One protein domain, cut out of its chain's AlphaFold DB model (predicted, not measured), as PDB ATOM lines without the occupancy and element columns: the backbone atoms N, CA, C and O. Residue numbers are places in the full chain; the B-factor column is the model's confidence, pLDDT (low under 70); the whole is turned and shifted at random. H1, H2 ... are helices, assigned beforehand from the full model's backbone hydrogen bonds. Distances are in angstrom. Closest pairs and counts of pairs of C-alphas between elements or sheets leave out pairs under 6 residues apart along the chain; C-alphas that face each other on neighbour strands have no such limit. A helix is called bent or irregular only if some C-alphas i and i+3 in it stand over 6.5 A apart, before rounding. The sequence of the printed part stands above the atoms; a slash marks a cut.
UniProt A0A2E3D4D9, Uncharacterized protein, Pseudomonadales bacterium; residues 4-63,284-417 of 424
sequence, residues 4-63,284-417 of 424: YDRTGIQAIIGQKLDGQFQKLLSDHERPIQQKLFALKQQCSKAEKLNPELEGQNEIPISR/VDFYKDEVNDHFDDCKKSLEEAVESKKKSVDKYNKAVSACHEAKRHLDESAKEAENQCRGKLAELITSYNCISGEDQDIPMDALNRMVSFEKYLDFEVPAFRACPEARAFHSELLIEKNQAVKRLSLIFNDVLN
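What this domain is: This is residues 4 to 63 and 284 to 417 of the 424 residues of an uncharacterized protein of Pseudomonadales bacterium (UniProt A0A2E3D4D9). The printed part is a long, thin rod built along one very long helix, H2, with H1b packed side by side with one stretch of it and H4 side by side with another stretch nearer its first residue. The short helices H1a and H3 lie near each other towards the end of the rod where H2 ends, and an extended stretch without a named element, residues 371 to 389, runs from H3 back along the rod to H4. The printed part has 194 residues with four named helices, in the order H1, H2, H3, H4, and no named strand; the class is all helix. It is extended, with a radius of gyration of the C-alphas of 32.6 A and spans of 115 by 23 by 19 A.

Where its parts are: H1, residues 4 to 47, was assigned as one helix by its hydrogen bonds but is bent: C-alphas 12 and 15 are 9.4 A apart. Its arms are H1a, residues 4 to 12, starting at C-alpha 4 (224.161, 149.132, 142.976), and H1b, residues 15 to 47, 45.9 A long. H1b is irregular, with C-alphas 16 and 19 6.7 A apart, and has a kink of 32 degrees near residue 30. H2, residues 284 to 356, is 105.9 A long and starts at C-alpha 284 (188.551, 108.788, 71.963). H3 is residues 364 to 370, 9.9 A long. H4, residues 390 to 417, is 41.1 A long and ends at C-alpha 417 (196.290, 112.600, 59.539).

How they stand to each other: H2 is the hub. With residues 316 to 345 alone it touches H1b, at a shallow tilt of 6 degrees, opposite ways; the closest C-alphas, of Ala 46 and Ala 319, are 5.2 A apart. With residues 284 to 306 alone it touches H4, at a shallow tilt of 14 degrees, opposite ways; the closest C-alphas, of Lys 288 and Val 405, are 6.5 A apart. With residues 342 to 346 alone H2 only just touches H3, with 3 pairs of C-alphas within 8 A, the closest those of Arg 342 and Leu 367 at 6.4 A, at a steep tilt of 65 degrees. H1a and H3 are close but not clearly touching; their closest C-alphas, of Ile 9 and Met 370, are 7.3 A apart. H1b and H4 are apart. Each O i to N i+4 pair is within hydrogen-bond range in H1a, H2, H3 and H4; in H1b 25 of 29 are.

The domain as a whole: The two C-alphas farthest apart, of Gly 357 and Asn 417, are 115.9 A apart. Residues 64 to 283 are not printed, and C-alphas 63 and 284 are 21.7 A apart across this cut. The link from H2 to H3 is short, and that from H3 to H4 is long, with 19 residues. The mean pLDDT of the printed part is 85.1, and residues 4 to 16 and 52 to 63 are under 70.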
ATOM      1  N   TYR A   4     224.592 147.893 142.322       57.56
ATOM      2  CA  TYR A   4     224.161 149.132 142.976       57.56
ATOM      3  C   TYR A   4     222.789 149.024 143.649       57.56
ATOM      4  O   TYR A   4     222.636 149.459 144.790       57.56
ATOM      5  N   ASP A   5     221.813 148.396 142.990       55.81
ATOM      6  CA  ASP A   5     220.480 148.188 143.575       55.81
ATOM      7  C   ASP A   5     220.570 147.289 144.812       55.81
ATOM      8  O   ASP A   5     219.900 147.515 145.811       55.81
ATOM      9  N   ARG A   6     221.454 146.285 144.773       59.38
ATOM     10  CA  ARG A   6     221.682 145.336 145.874       59.38
ATOM     11  C   ARG A   6     222.253 146.028 147.112       59.38
ATOM     12  O   ARG A   6     221.772 145.781 148.213       59.38
ATOM     13  N   THR A   7     223.218 146.926 146.922       61.34
ATOM     14  CA  THR A   7     223.818 147.715 148.007       61.34
ATOM     15  C   THR A   7     222.827 148.729 148.585       61.34
ATOM     16  O   THR A   7     222.769 148.889 149.800       61.34
ATOM     17  N   GLY A   8     222.004 149.371 147.746       61.72
ATOM     18  CA  GLY A   8     220.941 150.278 148.203       61.72
ATOM     19  C   GLY A   8     219.860 149.557 149.011       61.72
ATOM     20  O   GLY A   8     219.439 150.034 150.059       61.72
ATOM     21  N   ILE A   9     219.475 148.356 148.582       61.19
ATOM     22  CA  ILE A   9     218.521 147.500 149.293       61.19
ATOM     23  C   ILE A   9     219.086 147.024 150.634       61.19
ATOM     24  O   ILE A   9     218.389 147.085 151.642       61.19
ATOM     25  N   GLN A  10     220.355 146.608 150.677       64.38
ATOM     26  CA  GLN A  10     221.022 146.232 151.927       64.38
ATOM     27  C   GLN A  10     221.189 147.411 152.895       64.38
ATOM     28  O   GLN A  10     221.142 147.198 154.105       64.38
ATOM     29  N   ALA A  11     221.345 148.635 152.383       63.12
ATOM     30  CA  ALA A  11     221.388 149.848 153.197       63.12
ATOM     31  C   ALA A  11     220.015 150.221 153.787       63.12
ATOM     32  O   ALA A  11     219.968 150.712 154.908       63.12
ATOM     33  N   ILE A  12     218.919 149.961 153.066       61.28
ATOM     34  CA  ILE A  12     217.543 150.266 153.506       61.28
ATOM     35  C   ILE A  12     216.994 149.188 154.452       61.28
ATOM     36  O   ILE A  12     216.304 149.494 155.413       61.28
ATOM     37  N   ILE A  13     217.282 147.915 154.178       61.72
ATOM     38  CA  ILE A  13     216.739 146.781 154.937       61.72
ATOM     39  C   ILE A  13     217.617 146.450 156.160       61.72
ATOM     40  O   ILE A  13     217.124 145.977 157.179       61.72
ATOM     41  N   GLY A  14     218.928 146.693 156.089       66.44
ATOM     42  CA  GLY A  14     219.882 146.268 157.115       66.44
ATOM     43  C   GLY A  14     220.153 144.754 157.092       66.44
ATOM     44  O   GLY A  14     219.315 143.934 156.717       66.44
ATOM     45  N   GLN A  15     221.352 144.339 157.526       65.81
ATOM     46  CA  GLN A  15     221.802 142.933 157.458       65.81
ATOM     47  C   GLN A  15     220.883 141.927 158.181       65.81
ATOM     48  O   GLN A  15     220.905 140.742 157.861       65.81
ATOM     49  N   LYS A  16     220.084 142.369 159.164       65.38
ATOM     50  CA  LYS A  16     219.217 141.489 159.968       65.38
ATOM     51  C   LYS A  16     217.887 141.135 159.292       65.38
ATOM     52  O   LYS A  16     217.383 140.038 159.526       65.38
ATOM     53  N   LEU A  17     217.328 142.017 158.464       70.00
ATOM     54  CA  LEU A  17     216.071 141.770 157.742       70.00
ATOM     55  C   LEU A  17     216.288 141.054 156.398       70.00
ATOM     56  O   LEU A  17     215.339 140.485 155.864       70.00
ATOM     57  N   ASP A  18     217.519 141.024 155.871       76.88
ATOM     58  CA  ASP A  18     217.849 140.385 154.584       76.88
ATOM     59  C   ASP A  18     217.386 138.914 154.535       76.88
ATOM     60  O   ASP A  18     216.770 138.477 153.565       76.88
ATOM     61  N   GLY A  19     217.546 138.160 155.630       81.62
ATOM     62  CA  GLY A  19     217.074 136.771 155.708       81.62
ATOM     63  C   GLY A  19     215.545 136.620 155.669       81.62
ATOM     64  O   GLY A  19     215.030 135.676 155.067       81.62
ATOM     65  N   GLN A  20     214.798 137.548 156.277       84.81
ATOM     66  CA  GLN A  20     213.328 137.536 156.251       84.81
ATOM     67  C   GLN A  20     212.788 138.006 154.899       84.81
ATOM     68  O   GLN A  20     211.840 137.417 154.385       84.81
ATOM     69  N   PHE A  21     213.435 139.001 154.290       84.81
ATOM     70  CA  PHE A  21     213.127 139.471 152.945       84.81
ATOM     71  C   PHE A  21     213.385 138.392 151.888       84.81
ATOM     72  O   PHE A  21     212.514 138.119 151.066       84.81
ATOM     73  N   GLN A  22     214.531 137.706 151.944       86.12
ATOM     74  CA  GLN A  22     214.830 136.591 151.041       86.12
ATOM     75  C   GLN A  22     213.842 135.435 151.206       86.12
ATOM     76  O   GLN A  22     213.424 134.840 150.213       86.12
ATOM     77  N   LYS A  23     213.428 135.134 152.443       89.25
ATOM     78  CA  LYS A  23     212.378 134.143 152.698       89.25
ATOM     79  C   LYS A  23     211.048 134.572 152.075       89.25
ATOM     80  O   LYS A  23     210.435 133.779 151.368       89.25
ATOM     81  N   LEU A  24     210.644 135.828 152.274       89.62
ATOM     82  CA  LEU A  24     209.414 136.384 151.714       89.62
ATOM     83  C   LEU A  24     209.421 136.345 150.178       89.62
ATOM     84  O   LEU A  24     208.449 135.881 149.580       89.62
ATOM     85  N   LEU A  25     210.523 136.760 149.549       89.25
ATOM     86  CA  LEU A  25     210.713 136.658 148.102       89.25
ATOM     87  C   LEU A  25     210.631 135.204 147.634       89.25
ATOM     88  O   LEU A  25     209.863 134.910 146.725       89.25
ATOM     89  N   SER A  26     211.357 134.287 148.281       90.75
ATOM     90  CA  SER A  26     211.344 132.858 147.943       90.75
ATOM     91  C   SER A  26     209.939 132.250 148.033       90.75
ATOM     92  O   SER A  26     209.573 131.424 147.196       90.75
ATOM     93  N   ASP A  27     209.148 132.627 149.039       92.62
ATOM     94  CA  ASP A  27     207.793 132.098 149.238       92.62
ATOM     95  C   ASP A  27     206.843 132.509 148.097       92.62
ATOM     96  O   ASP A  27     205.982 131.719 147.705       92.62
ATOM     97  N   HIS A  28     207.039 133.698 147.514       92.44
ATOM     98  CA  HIS A  28     206.243 134.201 146.384       92.44
ATOM     99  C   HIS A  28     206.854 133.825 145.019       92.44
ATOM    100  O   HIS A  28     206.137 133.710 144.029       92.44
ATOM    101  N   GLU A  29     208.159 133.551 144.964       92.94
ATOM    102  CA  GLU A  29     208.884 133.149 143.755       92.94
ATOM    103  C   GLU A  29     208.625 131.679 143.372       92.94
ATOM    104  O   GLU A  29     208.481 131.360 142.190       92.94
ATOM    105  N   ARG A  30     208.510 130.765 144.349       92.25
ATOM    106  CA  ARG A  30     208.299 129.323 144.092       92.25
ATOM    107  C   ARG A  30     207.039 129.010 143.263       92.25
ATOM    108  O   ARG A  30     207.161 128.246 142.303       92.25
ATOM    109  N   PRO A  31     205.847 129.568 143.561       92.56
ATOM    110  CA  PRO A  31     204.652 129.335 142.746       92.56
ATOM    111  C   PRO A  31     204.803 129.838 141.302       92.56
ATOM    112  O   PRO A  31     204.335 129.183 140.370       92.56
ATOM    113  N   ILE A  32     205.497 130.964 141.100       93.81
ATOM    114  CA  ILE A  32     205.771 131.525 139.768       93.81
ATOM    115  C   ILE A  32     206.690 130.585 138.983       93.81
ATOM    116  O   ILE A  32     206.400 130.265 137.832       93.81
ATOM    117  N   GLN A  33     207.752 130.070 139.611       93.50
ATOM    118  CA  GLN A  33     208.651 129.095 138.983       93.50
ATOM    119  C   GLN A  33     207.925 127.807 138.573       93.50
ATOM    120  O   GLN A  33     208.175 127.282 137.487       93.50
ATOM    121  N   GLN A  34     207.001 127.311 139.401       93.81
ATOM    122  CA  GLN A  34     206.181 126.141 139.066       93.81
ATOM    123  C   GLN A  34     205.286 126.403 137.848       93.81
ATOM    124  O   GLN A  34     205.229 125.571 136.940       93.81
ATOM    125  N   LYS A  35     204.634 127.573 137.787       93.69
ATOM    126  CA  LYS A  35     203.812 127.975 136.632       93.69
ATOM    127  C   LYS A  35     204.655 128.171 135.370       93.69
ATOM    128  O   LYS A  35     204.258 127.706 134.305       93.69
ATOM    129  N   LEU A  36     205.849 128.756 135.484       94.31
ATOM    130  CA  LEU A  36     206.788 128.885 134.369       94.31
ATOM    131  C   LEU A  36     207.259 127.516 133.858       94.31
ATOM    132  O   LEU A  36     207.347 127.302 132.651       94.31
ATOM    133  N   PHE A  37     207.549 126.568 134.751       94.19
ATOM    134  CA  PHE A  37     207.915 125.208 134.354       94.19
ATOM    135  C   PHE A  37     206.763 124.499 133.629       94.19
ATOM    136  O   PHE A  37     206.984 123.875 132.589       94.19
ATOM    137  N   ALA A  38     205.530 124.647 134.124       93.19
ATOM    138  CA  ALA A  38     204.339 124.121 133.462       93.19
ATOM    139  C   ALA A  38     204.137 124.739 132.067       93.19
ATOM    140  O   ALA A  38     203.886 124.004 131.111       93.19
ATOM    141  N   LEU A  39     204.329 126.057 131.926       93.81
ATOM    142  CA  LEU A  39     204.283 126.756 130.638       93.81
ATOM    143  C   LEU A  39     205.340 126.213 129.666       93.81
ATOM    144  O   LEU A  39     205.007 125.856 128.537       93.81
ATOM    145  N   LYS A  40     206.597 126.071 130.110       94.19
ATOM    146  CA  LYS A  40     207.680 125.489 129.296       94.19
ATOM    147  C   LYS A  40     207.350 124.070 128.839       94.19
ATOM    148  O   LYS A  40     207.574 123.720 127.682       94.19
ATOM    149  N   GLN A  41     206.776 123.257 129.723       93.94
ATOM    150  CA  GLN A  41     206.356 121.900 129.385       93.94
ATOM    151  C   GLN A  41     205.216 121.890 128.355       93.94
ATOM    152  O   GLN A  41     205.221 121.051 127.454       93.94
ATOM    153  N   GLN A  42     204.245 122.800 128.468       93.38
ATOM    154  CA  GLN A  42     203.163 122.941 127.491       93.38
ATOM    155  C   GLN A  42     203.681 123.409 126.129       93.38
ATOM    156  O   GLN A  42     203.311 122.817 125.118       93.38
ATOM    157  N   CYS A  43     204.598 124.378 126.101       93.00
ATOM    158  CA  CYS A  43     205.204 124.858 124.860       93.00
ATOM    159  C   CYS A  43     206.017 123.754 124.175       93.00
ATOM    160  O   CYS A  43     205.830 123.513 122.989       93.00
ATOM    161  N   SER A  44     206.797 122.977 124.933       92.69
ATOM    162  CA  SER A  44     207.503 121.808 124.389       92.69
ATOM    163  C   SER A  44     206.545 120.736 123.841       92.69
ATOM    164  O   SER A  44     206.851 120.069 122.854       92.69
ATOM    165  N   LYS A  45     205.361 120.554 124.446       91.56
ATOM    166  CA  LYS A  45     204.320 119.667 123.892       91.56
ATOM    167  C   LYS A  45     203.722 120.230 122.602       91.56
ATOM    168  O   LYS A  45     203.480 119.450 121.689       91.56
ATOM    169  N   ALA A  46     203.498 121.542 122.524       91.69
ATOM    170  CA  ALA A  46     203.011 122.204 121.316       91.69
ATOM    171  C   ALA A  46     204.035 122.117 120.171       91.69
ATOM    172  O   ALA A  46     203.666 121.788 119.049       91.69
ATOM    173  N   GLU A  47     205.326 122.304 120.454       89.75
ATOM    174  CA  GLU A  47     206.410 122.174 119.468       89.75
ATOM    175  C   GLU A  47     206.516 120.764 118.879       89.75
ATOM    176  O   GLU A  47     206.759 120.613 117.686       89.75
ATOM    177  N   LYS A  48     206.267 119.720 119.678       89.75
ATOM    178  CA  LYS A  48     206.205 118.334 119.174       89.75
ATOM    179  C   LYS A  48     205.049 118.090 118.204       89.75
ATOM    180  O   LYS A  48     205.092 117.117 117.462       89.75
ATOM    181  N   LEU A  49     204.024 118.941 118.231       87.62
ATOM    182  CA  LEU A  49     202.892 118.912 117.304       87.62
ATOM    183  C   LEU A  49     203.114 119.832 116.097       87.62
ATOM    184  O   LEU A  49     202.175 120.039 115.331       87.62
ATOM    185  N   ASN A  50     204.301 120.435 115.947       85.06
ATOM    186  CA  ASN A  50     204.568 121.351 114.846       85.06
ATOM    187  C   ASN A  50     204.466 120.597 113.503       85.06
ATOM    188  O   ASN A  50     205.279 119.701 113.254       85.06
ATOM    189  N   PRO A  51     203.518 120.974 112.623       70.50
ATOM    190  CA  PRO A  51     203.302 120.298 111.345       70.50
ATOM    191  C   PRO A  51     204.481 120.418 110.365       70.50
ATOM    192  O   PRO A  51     204.483 119.729 109.358       70.50
ATOM    193  N   GLU A  52     205.481 121.270 110.628       68.75
ATOM    194  CA  GLU A  52     206.705 121.367 109.809       68.75
ATOM    195  C   GLU A  52     207.725 120.246 110.094       68.75
ATOM    196  O   GLU A  52     208.609 120.002 109.275       68.75
ATOM    197  N   LEU A  53     207.622 119.568 111.247       59.84
ATOM    198  CA  LEU A  53     208.509 118.457 111.631       59.84
ATOM    199  C   LEU A  53     208.029 117.107 111.086       59.84
ATOM    200  O   LEU A  53     208.843 116.216 110.837       59.84
ATOM    201  N   GLU A  54     206.721 116.960 110.874       58.41
ATOM    202  CA  GLU A  54     206.173 115.936 109.990       58.41
ATOM    203  C   GLU A  54     206.516 116.396 108.580       58.41
ATOM    204  O   GLU A  54     205.812 117.230 108.019       58.41
ATOM    205  N   GLY A  55     207.681 115.958 108.088       56.12
ATOM    206  CA  GLY A  55     208.309 116.461 106.871       56.12
ATOM    207  C   GLY A  55     207.313 116.709 105.747       56.12
ATOM    208  O   GLY A  55     206.279 116.045 105.676       56.12
ATOM    209  N   GLN A  56     207.641 117.674 104.883       51.78
ATOM    210  CA  GLN A  56     206.950 117.929 103.625       51.78
ATOM    211  C   GLN A  56     206.766 116.602 102.878       51.78
ATOM    212  O   GLN A  56     207.564 116.228 102.030       51.78
ATOM    213  N   ASN A  57     205.689 115.885 103.183       51.28
ATOM    214  CA  ASN A  57     205.050 114.999 102.253       51.28
ATOM    215  C   ASN A  57     204.553 115.995 101.217       51.28
ATOM    216  O   ASN A  57     203.481 116.606 101.366       51.28
ATOM    217  N   GLU A  58     205.447 116.284 100.264       56.88
ATOM    218  CA  GLU A  58     205.085 116.620  98.906       56.88
ATOM    219  C   GLU A  58     203.878 115.744  98.650       56.88
ATOM    220  O   GLU A  58     203.959 114.518  98.758       56.88
ATOM    221  N   ILE A  59     202.717 116.391  98.524       56.50
ATOM    222  CA  ILE A  59     201.521 115.701  98.068       56.50
ATOM    223  C   ILE A  59     202.030 114.972  96.839       56.50
ATOM    224  O   ILE A  59     202.551 115.663  95.960       56.50
ATOM    225  N   PRO A  60     202.054 113.629  96.838       54.44
ATOM    226  CA  PRO A  60     202.633 112.930  95.725       54.44
ATOM    227  C   PRO A  60     201.758 113.357  94.565       54.44
ATOM    228  O   PRO A  60     200.589 112.980  94.491       54.44
ATOM    229  N   ILE A  61     202.312 114.205  93.702       56.47
ATOM    230  CA  ILE A  61     201.806 114.428  92.360       56.47
ATOM    231  C   ILE A  61     202.136 113.108  91.663       56.47
ATOM    232  O   ILE A  61     203.127 112.936  90.961       56.47
ATOM    233  N   SER A  62     201.387 112.093  92.074       55.12
ATOM    234  CA  SER A  62     201.341 110.776  91.504       55.12
ATOM    235  C   SER A  62     200.574 110.942  90.211       55.12
ATOM    236  O   SER A  62     199.439 111.396  90.265       55.12
ATOM    237  N   ARG A  63     201.095 110.615  89.036       63.53
ATOM    238  CA  ARG A  63     202.443 110.225  88.602       63.53
ATOM    239  C   ARG A  63     202.339 110.399  87.091       63.53
ATOM    240  O   ARG A  63     201.459 109.784  86.494       63.53
ATOM    241  N   VAL A 284     188.033 107.487  71.509       95.44
ATOM    242  CA  VAL A 284     188.551 108.788  71.963       95.44
ATOM    243  C   VAL A 284     187.792 109.296  73.181       95.44
ATOM    244  O   VAL A 284     188.414 109.826  74.101       95.44
ATOM    245  N   ASP A 285     186.469 109.171  73.176       96.69
ATOM    246  CA  ASP A 285     185.641 109.616  74.292       96.69
ATOM    247  C   ASP A 285     185.889 108.755  75.540       96.69
ATOM    248  O   ASP A 285     186.084 109.321  76.613       96.69
ATOM    249  N   PHE A 286     186.082 107.441  75.385       97.50
ATOM    250  CA  PHE A 286     186.546 106.559  76.461       97.50
ATOM    251  C   PHE A 286     187.850 107.062  77.107       97.50
ATOM    252  O   PHE A 286     187.911 107.247  78.319       97.50
ATOM    253  N   TYR A 287     188.883 107.370  76.316       97.12
ATOM    254  CA  TYR A 287     190.150 107.867  76.874       97.12
ATOM    255  C   TYR A 287     190.051 109.278  77.470       97.12
ATOM    256  O   TYR A 287     190.829 109.620  78.362       97.12
ATOM    257  N   LYS A 288     189.122 110.123  77.003       96.19
ATOM    258  CA  LYS A 288     188.853 111.410  77.667       96.19
ATOM    259  C   LYS A 288     188.255 111.189  79.050       96.19
ATOM    260  O   LYS A 288     188.636 111.911  79.970       96.19
ATOM    261  N   ASP A 289     187.349 110.227  79.178       96.94
ATOM    262  CA  ASP A 289     186.728 109.875  80.451       96.94
ATOM    263  C   ASP A 289     187.759 109.280  81.418       96.94
ATOM    264  O   ASP A 289     187.876 109.780  82.530       96.94
ATOM    265  N   GLU A 290     188.636 108.376  80.967       96.25
ATOM    266  CA  GLU A 290     189.749 107.857  81.788       96.25
ATOM    267  C   GLU A 290     190.696 108.970  82.280       96.25
ATOM    268  O   GLU A 290     191.120 108.987  83.438       96.25
ATOM    269  N   VAL A 291     191.010 109.956  81.427       94.62
ATOM    270  CA  VAL A 291     191.784 111.137  81.847       94.62
ATOM    271  C   VAL A 291     191.006 111.950  82.885       94.62
ATOM    272  O   VAL A 291     191.596 112.425  83.853       94.62
ATOM    273  N   ASN A 292     189.697 112.140  82.705       94.50
ATOM    274  CA  ASN A 292     188.872 112.863  83.673       94.50
ATOM    275  C   ASN A 292     188.856 112.163  85.036       94.50
ATOM    276  O   ASN A 292     189.074 112.844  86.040       94.50
ATOM    277  N   ASP A 293     188.661 110.846  85.046       94.56
ATOM    278  CA  ASP A 293     188.614 110.014  86.248       94.56
ATOM    279  C   ASP A 293     189.949 110.055  86.998       94.56
ATOM    280  O   ASP A 293     189.972 110.296  88.207       94.56
ATOM    281  N   HIS A 294     191.076 109.967  86.279       92.38
ATOM    282  CA  HIS A 294     192.409 110.132  86.866       92.38
ATOM    283  C   HIS A 294     192.547 111.463  87.627       92.38
ATOM    284  O   HIS A 294     193.002 111.497  88.771       92.38
ATOM    285  N   PHE A 295     192.114 112.576  87.025       92.12
ATOM    286  CA  PHE A 295     192.191 113.887  87.676       92.12
ATOM    287  C   PHE A 295     191.210 114.044  88.843       92.12
ATOM    288  O   PHE A 295     191.525 114.756  89.803       92.12
ATOM    289  N   ASP A 296     190.049 113.398  88.793       92.25
ATOM    290  CA  ASP A 296     189.091 113.406  89.898       92.25
ATOM    291  C   ASP A 296     189.623 112.602  91.101       92.25
ATOM    292  O   ASP A 296     189.512 113.063  92.245       92.25
ATOM    293  N   ASP A 297     190.324 111.491  90.862       90.69
ATOM    294  CA  ASP A 297     191.042 110.730  91.892       90.69
ATOM    295  C   ASP A 297     192.214 111.523  92.494       90.69
ATOM    296  O   ASP A 297     192.384 111.567  93.723       90.69
ATOM    297  N   CYS A 298     192.994 112.226  91.663       88.56
ATOM    298  CA  CYS A 298     194.044 113.134  92.135       88.56
ATOM    299  C   CYS A 298     193.463 114.260  93.000       88.56
ATOM    300  O   CYS A 298     194.000 114.574  94.067       88.56
ATOM    301  N   LYS A 299     192.339 114.851  92.578       90.00
ATOM    302  CA  LYS A 299     191.643 115.898  93.332       90.00
ATOM    303  C   LYS A 299     191.177 115.387  94.694       90.00
ATOM    304  O   LYS A 299     191.396 116.065  95.696       90.00
ATOM    305  N   LYS A 300     190.581 114.195  94.750       90.56
ATOM    306  CA  LYS A 300     190.140 113.578  96.005       90.56
ATOM    307  C   LYS A 300     191.317 113.303  96.946       90.56
ATOM    308  O   LYS A 300     191.263 113.661  98.120       90.56
ATOM    309  N   SER A 301     192.407 112.747  96.420       87.69
ATOM    310  CA  SER A 301     193.632 112.472  97.186       87.69
ATOM    311  C   SER A 301     194.248 113.754  97.760       87.69
ATOM    312  O   SER A 301     194.694 113.794  98.911       87.69
ATOM    313  N   LEU A 302     194.230 114.835  96.976       86.88
ATOM    314  CA  LEU A 302     194.657 116.163  97.401       86.88
ATOM    315  C   LEU A 302     193.758 116.726  98.514       86.88
ATOM    316  O   LEU A 302     194.271 117.232  99.511       86.88
ATOM    317  N   GLU A 303     192.435 116.638  98.370       88.31
ATOM    318  CA  GLU A 303     191.475 117.093  99.385       88.31
ATOM    319  C   GLU A 303     191.667 116.346 100.714       88.31
ATOM    320  O   GLU A 303     191.706 116.973 101.778       88.31
ATOM    321  N   GLU A 304     191.881 115.029 100.666       88.44
ATOM    322  CA  GLU A 304     192.191 114.208 101.840       88.44
ATOM    323  C   GLU A 304     193.509 114.636 102.514       88.44
ATOM    324  O   GLU A 304     193.573 114.773 103.744       88.44
ATOM    325  N   ALA A 305     194.552 114.923 101.727       85.19
ATOM    326  CA  ALA A 305     195.835 115.407 102.235       85.19
ATOM    327  C   ALA A 305     195.731 116.808 102.869       85.19
ATOM    328  O   ALA A 305     196.302 117.052 103.938       85.19
ATOM    329  N   VAL A 306     194.985 117.727 102.246       86.56
ATOM    330  CA  VAL A 306     194.741 119.080 102.770       86.56
ATOM    331  C   VAL A 306     193.949 119.023 104.075       86.56
ATOM    332  O   VAL A 306     194.326 119.684 105.044       86.56
ATOM    333  N   GLU A 307     192.896 118.209 104.142       88.00
ATOM    334  CA  GLU A 307     192.085 118.048 105.351       88.00
ATOM    335  C   GLU A 307     192.892 117.408 106.494       88.00
ATOM    336  O   GLU A 307     192.768 117.814 107.652       88.00
ATOM    337  N   SER A 308     193.778 116.455 106.185       87.00
ATOM    338  CA  SER A 308     194.726 115.899 107.159       87.00
ATOM    339  C   SER A 308     195.661 116.979 107.722       87.00
ATOM    340  O   SER A 308     195.739 117.160 108.942       87.00
ATOM    341  N   LYS A 309     196.292 117.782 106.849       85.56
ATOM    342  CA  LYS A 309     197.165 118.897 107.266       85.56
ATOM    343  C   LYS A 309     196.406 119.939 108.085       85.56
ATOM    344  O   LYS A 309     196.915 120.402 109.105       85.56
ATOM    345  N   LYS A 310     195.174 120.272 107.696       88.25
ATOM    346  CA  LYS A 310     194.301 121.190 108.438       88.25
ATOM    347  C   LYS A 310     194.026 120.684 109.855       88.25
ATOM    348  O   LYS A 310     194.188 121.440 110.808       88.25
ATOM    349  N   LYS A 311     193.712 119.394 110.023       89.56
ATOM    350  CA  LYS A 311     193.537 118.776 111.350       89.56
ATOM    351  C   LYS A 311     194.806 118.851 112.203       89.56
ATOM    352  O   LYS A 311     194.697 119.075 113.411       89.56
ATOM    353  N   SER A 312     195.991 118.678 111.615       88.38
ATOM    354  CA  SER A 312     197.266 118.844 112.330       88.38
ATOM    355  C   SER A 312     197.508 120.301 112.744       88.38
ATOM    356  O   SER A 312     197.822 120.555 113.908       88.38
ATOM    357  N   VAL A 313     197.261 121.266 111.850       89.56
ATOM    358  CA  VAL A 313     197.348 122.708 112.150       89.56
ATOM    359  C   VAL A 313     196.363 123.111 113.251       89.56
ATOM    360  O   VAL A 313     196.748 123.816 114.180       89.56
ATOM    361  N   ASP A 314     195.123 122.623 113.219       90.69
ATOM    362  CA  ASP A 314     194.119 122.906 114.252       90.69
ATOM    363  C   ASP A 314     194.527 122.350 115.623       90.69
ATOM    364  O   ASP A 314     194.343 123.014 116.647       90.69
ATOM    365  N   LYS A 315     195.101 121.138 115.672       91.69
ATOM    366  CA  LYS A 315     195.641 120.560 116.916       91.69
ATOM    367  C   LYS A 315     196.800 121.392 117.463       91.69
ATOM    368  O   LYS A 315     196.824 121.669 118.662       91.69
ATOM    369  N   TYR A 316     197.717 121.815 116.595       92.19
ATOM    370  CA  TYR A 316     198.830 122.687 116.960       92.19
ATOM    371  C   TYR A 316     198.331 124.045 117.478       92.19
ATOM    372  O   TYR A 316     198.672 124.442 118.589       92.19
ATOM    373  N   ASN A 317     197.440 124.718 116.746       93.00
ATOM    374  CA  ASN A 317     196.895 126.023 117.130       93.00
ATOM    375  C   ASN A 317     196.114 125.963 118.453       93.00
ATOM    376  O   ASN A 317     196.208 126.885 119.260       93.00
ATOM    377  N   LYS A 318     195.400 124.863 118.738       94.44
ATOM    378  CA  LYS A 318     194.785 124.638 120.060       94.44
ATOM    379  C   LYS A 318     195.829 124.542 121.176       94.44
ATOM    380  O   LYS A 318     195.619 125.113 122.245       94.44
ATOM    381  N   ALA A 319     196.948 123.857 120.937       93.50
ATOM    382  CA  ALA A 319     198.044 123.777 121.902       93.50
ATOM    383  C   ALA A 319     198.724 125.143 122.112       93.50
ATOM    384  O   ALA A 319     199.025 125.503 123.250       93.50
ATOM    385  N   VAL A 320     198.895 125.934 121.049       93.69
ATOM    386  CA  VAL A 320     199.414 127.311 121.117       93.69
ATOM    387  C   VAL A 320     198.483 128.229 121.912       93.69
ATOM    388  O   VAL A 320     198.951 128.950 122.794       93.69
ATOM    389  N   SER A 321     197.166 128.157 121.694       93.94
ATOM    390  CA  SER A 321     196.181 128.895 122.499       93.94
ATOM    391  C   SER A 321     196.297 128.572 123.990       93.94
ATOM    392  O   SER A 321     196.310 129.491 124.806       93.94
ATOM    393  N   ALA A 322     196.457 127.292 124.345       93.44
ATOM    394  CA  ALA A 322     196.661 126.880 125.735       93.44
ATOM    395  C   ALA A 322     197.966 127.447 126.327       93.44
ATOM    396  O   ALA A 322     197.993 127.849 127.487       93.44
ATOM    397  N   CYS A 323     199.035 127.547 125.528       93.44
ATOM    398  CA  CYS A 323     200.287 128.176 125.957       93.44
ATOM    399  C   CYS A 323     200.119 129.687 126.189       93.44
ATOM    400  O   CYS A 323     200.626 130.220 127.175       93.44
ATOM    401  N   HIS A 324     199.377 130.385 125.323       93.31
ATOM    402  CA  HIS A 324     199.058 131.800 125.524       93.31
ATOM    403  C   HIS A 324     198.200 132.034 126.774       93.31
ATOM    404  O   HIS A 324     198.447 132.990 127.507       93.31
ATOM    405  N   GLU A 325     197.223 131.170 127.043       94.44
ATOM    406  CA  GLU A 325     196.405 131.224 128.259       94.44
ATOM    407  C   GLU A 325     197.248 130.971 129.517       94.44
ATOM    408  O   GLU A 325     197.195 131.750 130.469       94.44
ATOM    409  N   ALA A 326     198.119 129.959 129.497       93.19
ATOM    410  CA  ALA A 326     199.048 129.694 130.592       93.19
ATOM    411  C   ALA A 326     200.039 130.847 130.821       93.19
ATOM    412  O   ALA A 326     200.352 131.154 131.973       93.19
ATOM    413  N   LYS A 327     200.490 131.530 129.757       94.31
ATOM    414  CA  LYS A 327     201.299 132.751 129.876       94.31
ATOM    415  C   LYS A 327     200.514 133.887 130.529       94.31
ATOM    416  O   LYS A 327     201.035 134.506 131.448       94.31
ATOM    417  N   ARG A 328     199.253 134.114 130.144       93.56
ATOM    418  CA  ARG A 328     198.395 135.116 130.807       93.56
ATOM    419  C   ARG A 328     198.230 134.823 132.296       93.56
ATOM    420  O   ARG A 328     198.404 135.720 133.112       93.56
ATOM    421  N   HIS A 329     197.989 133.566 132.665       93.94
ATOM    422  CA  HIS A 329     197.915 133.176 134.073       93.94
ATOM    423  C   HIS A 329     199.245 133.337 134.815       93.94
ATOM    424  O   HIS A 329     199.242 133.665 136.003       93.94
ATOM    425  N   LEU A 330     200.380 133.101 134.151       93.88
ATOM    426  CA  LEU A 330     201.702 133.377 134.712       93.88
ATOM    427  C   LEU A 330     201.886 134.881 134.956       93.88
ATOM    428  O   LEU A 330     202.281 135.248 136.060       93.88
ATOM    429  N   ASP A 331     201.533 135.727 133.984       93.69
ATOM    430  CA  ASP A 331     201.592 137.190 134.092       93.69
ATOM    431  C   ASP A 331     200.711 137.702 135.247       93.69
ATOM    432  O   ASP A 331     201.155 138.508 136.066       93.69
ATOM    433  N   GLU A 332     199.470 137.216 135.348       94.75
ATOM    434  CA  GLU A 332     198.537 137.546 136.436       94.75
ATOM    435  C   GLU A 332     199.091 137.127 137.800       94.75
ATOM    436  O   GLU A 332     199.093 137.916 138.743       94.75
ATOM    437  N   SER A 333     199.625 135.907 137.892       93.50
ATOM    438  CA  SER A 333     200.179 135.375 139.142       93.50
ATOM    439  C   SER A 333     201.444 136.100 139.567       93.50
ATOM    440  O   SER A 333     201.655 136.297 140.759       93.50
ATOM    441  N   ALA A 334     202.290 136.489 138.611       93.12
ATOM    442  CA  ALA A 334     203.479 137.278 138.884       93.12
ATOM    443  C   ALA A 334     203.087 138.654 139.428       93.12
ATOM    444  O   ALA A 334     203.586 139.043 140.478       93.12
ATOM    445  N   LYS A 335     202.123 139.340 138.798       93.06
ATOM    446  CA  LYS A 335     201.607 140.633 139.278       93.06
ATOM    447  C   LYS A 335     200.957 140.533 140.658       93.06
ATOM    448  O   LYS A 335     201.181 141.394 141.508       93.06
ATOM    449  N   GLU A 336     200.159 139.496 140.902       93.88
ATOM    450  CA  GLU A 336     199.538 139.264 142.208       93.88
ATOM    451  C   GLU A 336     200.596 138.986 143.285       93.88
ATOM    452  O   GLU A 336     200.566 139.595 144.355       93.88
ATOM    453  N   ALA A 337     201.571 138.128 142.985       92.56
ATOM    454  CA  ALA A 337     202.681 137.827 143.877       92.56
ATOM    455  C   ALA A 337     203.552 139.062 144.154       92.56
ATOM    456  O   ALA A 337     203.955 139.264 145.298       92.56
ATOM    457  N   GLU A 338     203.804 139.917 143.156       93.00
ATOM    458  CA  GLU A 338     204.482 141.206 143.343       93.00
ATOM    459  C   GLU A 338     203.681 142.127 144.267       93.00
ATOM    460  O   GLU A 338     204.244 142.718 145.185       93.00
ATOM    461  N   ASN A 339     202.365 142.245 144.069       92.94
ATOM    462  CA  ASN A 339     201.492 143.055 144.928       92.94
ATOM    463  C   ASN A 339     201.497 142.560 146.380       92.94
ATOM    464  O   ASN A 339     201.703 143.350 147.300       92.94
ATOM    465  N   GLN A 340     201.315 141.254 146.591       92.81
ATOM    466  CA  GLN A 340     201.286 140.654 147.928       92.81
ATOM    467  C   GLN A 340     202.651 140.721 148.620       92.81
ATOM    468  O   GLN A 340     202.729 141.053 149.803       92.81
ATOM    469  N   CYS A 341     203.734 140.439 147.891       91.56
ATOM    470  CA  CYS A 341     205.088 140.512 148.427       91.56
ATOM    471  C   CYS A 341     205.473 141.960 148.756       91.56
ATOM    472  O   CYS A 341     206.077 142.184 149.800       91.56
ATOM    473  N   ARG A 342     205.073 142.949 147.941       90.69
ATOM    474  CA  ARG A 342     205.234 144.379 148.266       90.69
ATOM    475  C   ARG A 342     204.484 144.762 149.537       90.69
ATOM    476  O   ARG A 342     205.082 145.388 150.401       90.69
ATOM    477  N   GLY A 343     203.218 144.358 149.673       90.44
ATOM    478  CA  GLY A 343     202.415 144.640 150.869       90.44
ATOM    479  C   GLY A 343     203.048 144.071 152.141       90.44
ATOM    480  O   GLY A 343     203.301 144.808 153.089       90.44
ATOM    481  N   LYS A 344     203.416 142.785 152.123       91.31
ATOM    482  CA  LYS A 344     204.088 142.123 153.256       91.31
ATOM    483  C   LYS A 344     205.476 142.692 153.544       91.31
ATOM    484  O   LYS A 344     205.891 142.730 154.697       91.31
ATOM    485  N   LEU A 345     206.214 143.111 152.515       89.12
ATOM    486  CA  LEU A 345     207.512 143.754 152.691       89.12
ATOM    487  C   LEU A 345     207.358 145.133 153.335       89.12
ATOM    488  O   LEU A 345     208.105 145.445 154.254       89.12
ATOM    489  N   ALA A 346     206.378 145.925 152.900       87.38
ATOM    490  CA  ALA A 346     206.058 147.200 153.528       87.38
ATOM    491  C   ALA A 346     205.678 147.002 155.004       87.38
ATOM    492  O   ALA A 346     206.274 147.640 155.862       87.38
ATOM    493  N   GLU A 347     204.793 146.045 155.316       87.50
ATOM    494  CA  GLU A 347     204.439 145.682 156.699       87.50
ATOM    495  C   GLU A 347     205.659 145.273 157.536       87.50
ATOM    496  O   GLU A 347     205.790 145.682 158.693       87.50
ATOM    497  N   LEU A 348     206.565 144.477 156.958       86.62
ATOM    498  CA  LEU A 348     207.779 144.014 157.623       86.62
ATOM    499  C   LEU A 348     208.723 145.177 157.943       86.62
ATOM    500  O   LEU A 348     209.259 145.240 159.050       86.62
ATOM    501  N   ILE A 349     208.907 146.100 156.998       84.69
ATOM    502  CA  ILE A 349     209.773 147.262 157.193       84.69
ATOM    503  C   ILE A 349     209.137 148.248 158.177       84.69
ATOM    504  O   ILE A 349     209.813 148.674 159.105       84.69
ATOM    505  N   THR A 350     207.834 148.532 158.076       85.50
ATOM    506  CA  THR A 350     207.116 149.350 159.068       85.50
ATOM    507  C   THR A 350     207.230 148.751 160.471       85.50
ATOM    508  O   THR A 350     207.549 149.463 161.420       85.50
ATOM    509  N   SER A 351     207.049 147.434 160.611       84.81
ATOM    510  CA  SER A 351     207.196 146.744 161.900       84.81
ATOM    511  C   SER A 351     208.615 146.866 162.457       84.81
ATOM    512  O   SER A 351     208.789 147.053 163.660       84.81
ATOM    513  N   TYR A 352     209.636 146.778 161.601       82.81
ATOM    514  CA  TYR A 352     211.030 146.937 162.013       82.81
ATOM    515  C   TYR A 352     211.358 148.377 162.413       82.81
ATOM    516  O   TYR A 352     211.950 148.572 163.469       82.81
ATOM    517  N   ASN A 353     210.903 149.361 161.637       80.56
ATOM    518  CA  ASN A 353     211.045 150.792 161.913       80.56
ATOM    519  C   ASN A 353     210.406 151.177 163.259       80.56
ATOM    520  O   ASN A 353     211.011 151.878 164.070       80.56
ATOM    521  N   CYS A 354     209.228 150.620 163.571       81.38
ATOM    522  CA  CYS A 354     208.600 150.765 164.887       81.38
ATOM    523  C   CYS A 354     209.442 150.175 166.034       81.38
ATOM    524  O   CYS A 354     209.408 150.699 167.145       81.38
ATOM    525  N   ILE A 355     210.181 149.085 165.790       80.19
ATOM    526  CA  ILE A 355     211.038 148.430 166.793       80.19
ATOM    527  C   ILE A 355     212.388 149.151 166.939       80.19
ATOM    528  O   ILE A 355     212.926 149.204 168.045       80.19
ATOM    529  N   SER A 356     212.947 149.698 165.854       77.62
ATOM    530  CA  SER A 356     214.220 150.435 165.857       77.62
ATOM    531  C   SER A 356     214.079 151.896 166.295       77.62
ATOM    532  O   SER A 356     215.069 152.490 166.717       77.62
ATOM    533  N   GLY A 357     212.866 152.460 166.252       75.88
ATOM    534  CA  GLY A 357     212.599 153.863 166.581       75.88
ATOM    535  C   GLY A 357     212.973 154.842 165.461       75.88
ATOM    536  O   GLY A 357     213.128 156.032 165.727       75.88
ATOM    537  N   GLU A 358     213.135 154.353 164.230       74.88
ATOM    538  CA  GLU A 358     213.489 155.148 163.050       74.88
ATOM    539  C   GLU A 358     212.246 155.365 162.175       74.88
ATOM    540  O   GLU A 358     211.623 154.405 161.731       74.88
ATOM    541  N   ASP A 359     211.877 156.623 161.916       70.12
ATOM    542  CA  ASP A 359     210.723 156.983 161.081       70.12
ATOM    543  C   ASP A 359     211.206 157.337 159.667       70.12
ATOM    544  O   ASP A 359     211.507 158.492 159.354       70.12
ATOM    545  N   GLN A 360     211.410 156.310 158.839       73.12
ATOM    546  CA  GLN A 360     211.883 156.473 157.465       73.12
ATOM    547  C   GLN A 360     210.839 155.959 156.471       73.12
ATOM    548  O   GLN A 360     210.588 154.755 156.378       73.12
ATOM    549  N   ASP A 361     210.264 156.880 155.695       73.12
ATOM    550  CA  ASP A 361     209.357 156.558 154.596       73.12
ATOM    551  C   ASP A 361     210.123 155.939 153.424       73.12
ATOM    552  O   ASP A 361     211.092 156.507 152.910       73.12
ATOM    553  N   ILE A 362     209.664 154.774 152.965       75.75
ATOM    554  CA  ILE A 362     210.248 154.104 151.803       75.75
ATOM    555  C   ILE A 362     209.527 154.563 150.538       75.75
ATOM    556  O   ILE A 362     208.319 154.344 150.404       75.75
ATOM    557  N   PRO A 363     210.251 155.134 149.559       82.94
ATOM    558  CA  PRO A 363     209.668 155.478 148.273       82.94
ATOM    559  C   PRO A 363     209.096 154.234 147.586       82.94
ATOM    560  O   PRO A 363     209.776 153.212 147.465       82.94
ATOM    561  N   MET A 364     207.872 154.332 147.064       78.06
ATOM    562  CA  MET A 364     207.197 153.216 146.384       78.06
ATOM    563  C   MET A 364     208.001 152.670 145.191       78.06
ATOM    564  O   MET A 364     207.989 151.471 144.911       78.06
ATOM    565  N   ASP A 365     208.781 153.529 144.534       80.75
ATOM    566  CA  ASP A 365     209.669 153.143 143.437       80.75
ATOM    567  C   ASP A 365     210.804 152.207 143.879       80.75
ATOM    568  O   ASP A 365     211.225 151.345 143.106       80.75
ATOM    569  N   ALA A 366     211.286 152.332 145.120       80.31
ATOM    570  CA  ALA A 366     212.295 151.429 145.671       80.31
ATOM    571  C   ALA A 366     211.696 150.036 145.928       80.31
ATOM    572  O   ALA A 366     212.274 149.034 145.508       80.31
ATOM    573  N   LEU A 367     210.490 149.981 146.508       81.38
ATOM    574  CA  LEU A 367     209.711 148.748 146.699       81.38
ATOM    575  C   LEU A 367     209.431 148.029 145.371       81.38
ATOM    576  O   LEU A 367     209.590 146.811 145.279       81.38
ATOM    577  N   ASN A 368     209.082 148.777 144.321       83.88
ATOM    578  CA  ASN A 368     208.840 148.230 142.984       83.88
ATOM    579  C   ASN A 368     210.094 147.594 142.366       83.88
ATOM    580  O   ASN A 368     210.002 146.571 141.696       83.88
ATOM    581  N   ARG A 369     211.278 148.168 142.605       83.31
ATOM    582  CA  ARG A 369     212.547 147.597 142.120       83.31
ATOM    583  C   ARG A 369     213.005 146.390 142.939       83.31
ATOM    584  O   ARG A 369     213.680 145.514 142.405       83.31
ATOM    585  N   MET A 370     212.657 146.354 144.225       81.50
ATOM    586  CA  MET A 370     212.985 145.262 145.150       81.50
ATOM    587  C   MET A 370     212.192 143.987 144.871       81.50
ATOM    588  O   MET A 370     212.717 142.886 145.032       81.50
ATOM    589  N   VAL A 371     210.934 144.138 144.459       87.00
ATOM    590  CA  VAL A 371     209.997 143.038 144.227       87.00
ATOM    591  C   VAL A 371     209.575 143.062 142.759       87.00
ATOM    592  O   VAL A 371     208.530 143.601 142.412       87.00
ATOM    593  N   SER A 372     210.421 142.487 141.901       89.00
ATOM    594  CA  SER A 372     210.137 142.300 140.475       89.00
ATOM    595  C   SER A 372     210.347 140.841 140.074       89.00
ATOM    596  O   SER A 372     211.419 140.257 140.280       89.00
ATOM    597  N   PHE A 373     209.313 140.261 139.475       92.25
ATOM    598  CA  PHE A 373     209.292 138.917 138.910       92.25
ATOM    599  C   PHE A 373     209.297 138.932 137.373       92.25
ATOM    600  O   PHE A 373     209.166 137.881 136.753       92.25
ATOM    601  N   GLU A 374     209.537 140.088 136.751       89.56
ATOM    602  CA  GLU A 374     209.525 140.291 135.293       89.56
ATOM    603  C   GLU A 374     210.482 139.352 134.537       89.56
ATOM    604  O   GLU A 374     210.163 138.872 133.452       89.56
ATOM    605  N   LYS A 375     211.603 138.960 135.165       89.25
ATOM    606  CA  LYS A 375     212.549 137.954 134.635       89.25
ATOM    607  C   LYS A 375     211.906 136.597 134.306       89.25
ATOM    608  O   LYS A 375     212.489 135.809 133.571       89.25
ATOM    609  N   TYR A 376     210.750 136.289 134.897       89.38
ATOM    610  CA  TYR A 376     210.006 135.052 134.655       89.38
ATOM    611  C   TYR A 376     209.002 135.166 133.505       89.38
ATOM    612  O   TYR A 376     208.483 134.141 133.068       89.38
ATOM    613  N   LEU A 377     208.740 136.383 133.022       90.94
ATOM    614  CA  LEU A 377     207.786 136.672 131.946       90.94
ATOM    615  C   LEU A 377     208.460 136.752 130.567       90.94
ATOM    616  O   LEU A 377     207.778 136.687 129.539       90.94
ATOM    617  N   ASP A 378     209.794 136.834 130.547       89.75
ATOM    618  CA  ASP A 378     210.639 136.824 129.349       89.75
ATOM    619  C   ASP A 378     210.745 135.409 128.750       89.75
ATOM    620  O   ASP A 378     211.777 134.737 128.771       89.75
ATOM    621  N   PHE A 379     209.599 134.891 128.312       89.94
ATOM    622  CA  PHE A 379     209.473 133.607 127.639       89.94
ATOM    623  C   PHE A 379     208.620 133.768 126.378       89.94
ATOM    624  O   PHE A 379     207.470 134.230 126.436       89.94
ATOM    625  N   GLU A 380     209.180 133.389 125.232       90.88
ATOM    626  CA  GLU A 380     208.498 133.423 123.940       90.88
ATOM    627  C   GLU A 380     207.549 132.230 123.798       90.88
ATOM    628  O   GLU A 380     207.918 131.078 124.021       90.88
ATOM    629  N   VAL A 381     206.296 132.516 123.445       92.00
ATOM    630  CA  VAL A 381     205.279 131.492 123.180       92.00
ATOM    631  C   VAL A 381     205.270 131.213 121.676       92.00
ATOM    632  O   VAL A 381     205.388 132.169 120.905       92.00
ATOM    633  N   PRO A 382     205.113 129.949 121.236       91.25
ATOM    634  CA  PRO A 382     205.063 129.620 119.815       91.25
ATOM    635  C   PRO A 382     203.965 130.392 119.070       91.25
ATOM    636  O   PRO A 382     202.888 130.629 119.611       91.25
ATOM    637  N   ALA A 383     204.218 130.757 117.813       91.62
ATOM    638  CA  ALA A 383     203.247 131.469 116.984       91.62
ATOM    639  C   ALA A 383     202.180 130.530 116.393       91.62
ATOM    640  O   ALA A 383     202.440 129.347 116.142       91.62
ATOM    641  N   PHE A 384     200.992 131.080 116.121       89.75
ATOM    642  CA  PHE A 384     199.939 130.411 115.351       89.75
ATOM    643  C   PHE A 384     200.387 130.130 113.913       89.75
ATOM    644  O   PHE A 384     201.143 130.902 113.321       89.75
ATOM    645  N   ARG A 385     199.870 129.046 113.328       87.81
ATOM    646  CA  ARG A 385     200.105 128.688 111.923       87.81
ATOM    647  C   ARG A 385     198.846 128.892 111.090       87.81
ATOM    648  O   ARG A 385     197.733 128.622 111.548       87.81
ATOM    649  N   ALA A 386     199.040 129.357 109.859       84.56
ATOM    650  CA  ALA A 386     197.971 129.484 108.878       84.56
ATOM    651  C   ALA A 386     197.538 128.103 108.368       84.56
ATOM    652  O   ALA A 386     198.349 127.182 108.259       84.56
ATOM    653  N   CYS A 387     196.252 127.965 108.046       79.06
ATOM    654  CA  CYS A 387     195.765 126.784 107.343       79.06
ATOM    655  C   CYS A 387     196.268 126.795 105.890       79.06
ATOM    656  O   CYS A 387     196.314 127.865 105.282       79.06
ATOM    657  N   PRO A 388     196.612 125.632 105.316       76.00
ATOM    658  CA  PRO A 388     196.992 125.546 103.911       76.00
ATOM    659  C   PRO A 388     195.826 125.962 103.001       76.00
ATOM    660  O   PRO A 388     194.684 125.549 103.210       76.00
ATOM    661  N   GLU A 389     196.114 126.765 101.977       75.06
ATOM    662  CA  GLU A 389     195.123 127.161 100.975       75.06
ATOM    663  C   GLU A 389     195.001 126.089  99.882       75.06
ATOM    664  O   GLU A 389     195.916 125.878  99.091       75.06
ATOM    665  N   ALA A 390     193.838 125.437  99.789       73.62
ATOM    666  CA  ALA A 390     193.554 124.431  98.754       73.62
ATOM    667  C   ALA A 390     193.469 125.021  97.330       73.62
ATOM    668  O   ALA A 390     193.564 124.309  96.331       73.62
ATOM    669  N   ARG A 391     193.254 126.338  97.223       77.69
ATOM    670  CA  ARG A 391     192.884 127.001  95.966       77.69
ATOM    671  C   ARG A 391     193.994 126.964  94.915       77.69
ATOM    672  O   ARG A 391     193.681 126.797  93.739       77.69
ATOM    673  N   ALA A 392     195.251 127.109  95.334       76.50
ATOM    674  CA  ALA A 392     196.397 127.073  94.427       76.50
ATOM    675  C   ALA A 392     196.496 125.709  93.724       76.50
ATOM    676  O   ALA A 392     196.488 125.644  92.496       76.50
ATOM    677  N   PHE A 393     196.415 124.624  94.495       78.81
ATOM    678  CA  PHE A 393     196.512 123.258  93.980       78.81
ATOM    679  C   PHE A 393     195.374 122.884  93.020       78.81
ATOM    680  O   PHE A 393     195.614 122.260  91.992       78.81
ATOM    681  N   HIS A 394     194.135 123.315  93.289       83.56
ATOM    682  CA  HIS A 394     193.031 123.081  92.350       83.56
ATOM    683  C   HIS A 394     193.232 123.791  91.006       83.56
ATOM    684  O   HIS A 394     192.815 123.272  89.972       83.56
ATOM    685  N   SER A 395     193.840 124.982  91.012       86.19
ATOM    686  CA  SER A 395     194.091 125.723  89.774       86.19
ATOM    687  C   SER A 395     195.170 125.064  88.916       86.19
ATOM    688  O   SER A 395     194.994 124.960  87.704       86.19
ATOM    689  N   GLU A 396     196.227 124.547  89.542       87.12
ATOM    690  CA  GLU A 396     197.294 123.802  88.868       87.12
ATOM    691  C   GLU A 396     196.758 122.499  88.270       87.12
ATOM    692  O   GLU A 396     196.948 122.247  87.080       87.12
ATOM    693  N   LEU A 397     195.971 121.745  89.045       87.94
ATOM    694  CA  LEU A 397     195.357 120.493  88.603       87.94
ATOM    695  C   LEU A 397     194.402 120.696  87.413       87.94
ATOM    696  O   LEU A 397     194.361 119.890  86.486       87.94
ATOM    697  N   LEU A 398     193.657 121.805  87.391       89.44
ATOM    698  CA  LEU A 398     192.795 122.151  86.259       89.44
ATOM    699  C   LEU A 398     193.604 122.491  84.995       89.44
ATOM    700  O   LEU A 398     193.196 122.143  83.886       89.44
ATOM    701  N   ILE A 399     194.733 123.190  85.142       90.50
ATOM    702  CA  ILE A 399     195.628 123.503  84.019       90.50
ATOM    703  C   ILE A 399     196.210 122.209  83.447       90.50
ATOM    704  O   ILE A 399     196.182 122.025  82.230       90.50
ATOM    705  N   GLU A 400     196.675 121.307  84.307       90.44
ATOM    706  CA  GLU A 400     197.241 120.018  83.911       90.44
ATOM    707  C   GLU A 400     196.195 119.125  83.229       90.44
ATOM    708  O   GLU A 400     196.445 118.618  82.136       90.44
ATOM    709  N   LYS A 401     194.970 119.057  83.769       92.62
ATOM    710  CA  LYS A 401     193.830 118.376  83.133       92.62
ATOM    711  C   LYS A 401     193.569 118.876  81.715       92.62
ATOM    712  O   LYS A 401     193.431 118.093  80.776       92.62
ATOM    713  N   ASN A 402     193.539 120.194  81.529       92.88
ATOM    714  CA  ASN A 402     193.324 120.782  80.209       92.88
ATOM    715  C   ASN A 402     194.481 120.478  79.244       92.88
ATOM    716  O   ASN A 402     194.251 120.248  78.054       92.88
ATOM    717  N   GLN A 403     195.724 120.458  79.733       93.31
ATOM    718  CA  GLN A 403     196.885 120.054  78.938       93.31
ATOM    719  C   GLN A 403     196.813 118.573  78.548       93.31
ATOM    720  O   GLN A 403     197.092 118.237  77.396       93.31
ATOM    721  N   ALA A 404     196.370 117.715  79.465       93.00
ATOM    722  CA  ALA A 404     196.223 116.285  79.249       93.00
ATOM    723  C   ALA A 404     195.187 115.962  78.161       93.00
ATOM    724  O   ALA A 404     195.481 115.246  77.202       93.00
ATOM    725  N   VAL A 405     194.000 116.571  78.244       93.69
ATOM    726  CA  VAL A 405     192.943 116.422  77.228       93.69
ATOM    727  C   VAL A 405     193.390 116.987  75.875       93.69
ATOM    728  O   VAL A 405     193.122 116.404  74.817       93.69
ATOM    729  N   LYS A 406     194.123 118.109  75.877       95.12
ATOM    730  CA  LYS A 406     194.704 118.674  74.653       95.12
ATOM    731  C   LYS A 406     195.714 117.718  74.020       95.12
ATOM    732  O   LYS A 406     195.705 117.565  72.800       95.12
ATOM    733  N   ARG A 407     196.563 117.066  74.816       94.56
ATOM    734  CA  ARG A 407     197.537 116.080  74.329       94.56
ATOM    735  C   ARG A 407     196.850 114.859  73.719       94.56
ATOM    736  O   ARG A 407     197.213 114.480  72.611       94.56
ATOM    737  N   LEU A 408     195.810 114.328  74.362       94.00
ATOM    738  CA  LEU A 408     194.988 113.251  73.797       94.00
ATOM    739  C   LEU A 408     194.372 113.656  72.445       94.00
ATOM    740  O   LEU A 408     194.421 112.908  71.472       94.00
ATOM    741  N   SER A 409     193.872 114.891  72.351       94.31
ATOM    742  CA  SER A 409     193.327 115.435  71.100       94.31
ATOM    743  C   SER A 409     194.388 115.565  69.998       94.31
ATOM    744  O   SER A 409     194.079 115.416  68.817       94.31
ATOM    745  N   LEU A 410     195.646 115.856  70.349       95.50
ATOM    746  CA  LEU A 410     196.754 115.889  69.390       95.50
ATOM    747  C   LEU A 410     197.102 114.488  68.880       95.50
ATOM    748  O   LEU A 410     197.264 114.338  67.673       95.50
ATOM    749  N   ILE A 411     197.149 113.484  69.763       93.19
ATOM    750  CA  ILE A 411     197.368 112.076  69.389       93.19
ATOM    751  C   ILE A 411     196.296 111.634  68.391       93.19
ATOM    752  O   ILE A 411     196.615 111.130  67.317       93.19
ATOM    753  N   PHE A 412     195.028 111.915  68.697       93.31
ATOM    754  CA  PHE A 412     193.913 111.611  67.807       93.31
ATOM    755  C   PHE A 412     194.076 112.240  66.415       93.31
ATOM    756  O   PHE A 412     193.971 111.557  65.395       93.31
ATOM    757  N   ASN A 413     194.383 113.539  66.362       93.88
ATOM    758  CA  ASN A 413     194.583 114.237  65.095       93.88
ATOM    759  C   ASN A 413     195.795 113.704  64.314       93.88
ATOM    760  O   ASN A 413     195.749 113.656  63.088       93.88
ATOM    761  N   ASP A 414     196.879 113.321  64.986       93.12
ATOM    762  CA  ASP A 414     198.078 112.792  64.328       93.12
ATOM    763  C   ASP A 414     197.820 111.412  63.699       93.12
ATOM    764  O   ASP A 414     198.140 111.177  62.529       93.12
ATOM    765  N   VAL A 415     197.125 110.531  64.423       89.44
ATOM    766  CA  VAL A 415     196.735 109.205  63.919       89.44
ATOM    767  C   VAL A 415     195.752 109.308  62.745       89.44
ATOM    768  O   VAL A 415     195.885 108.595  61.744       89.44
ATOM    769  N   LEU A 416     194.792 110.236  62.797       86.12
ATOM    770  CA  LEU A 416     193.892 110.471  61.664       86.12
ATOM    771  C   LEU A 416     194.633 111.034  60.443       86.12
ATOM    772  O   LEU A 416     194.445 110.561  59.324       86.12
ATOM    773  N   ASN A 417     195.531 112.001  60.640       87.94
ATOM    774  CA  ASN A 417     196.290 112.600  59.539       87.94
ATOM    775  C   ASN A 417     197.250 111.607  58.861       87.94
ATOM    776  O   ASN A 417     197.481 111.696  57.651       87.94
TER     777      ASN A 417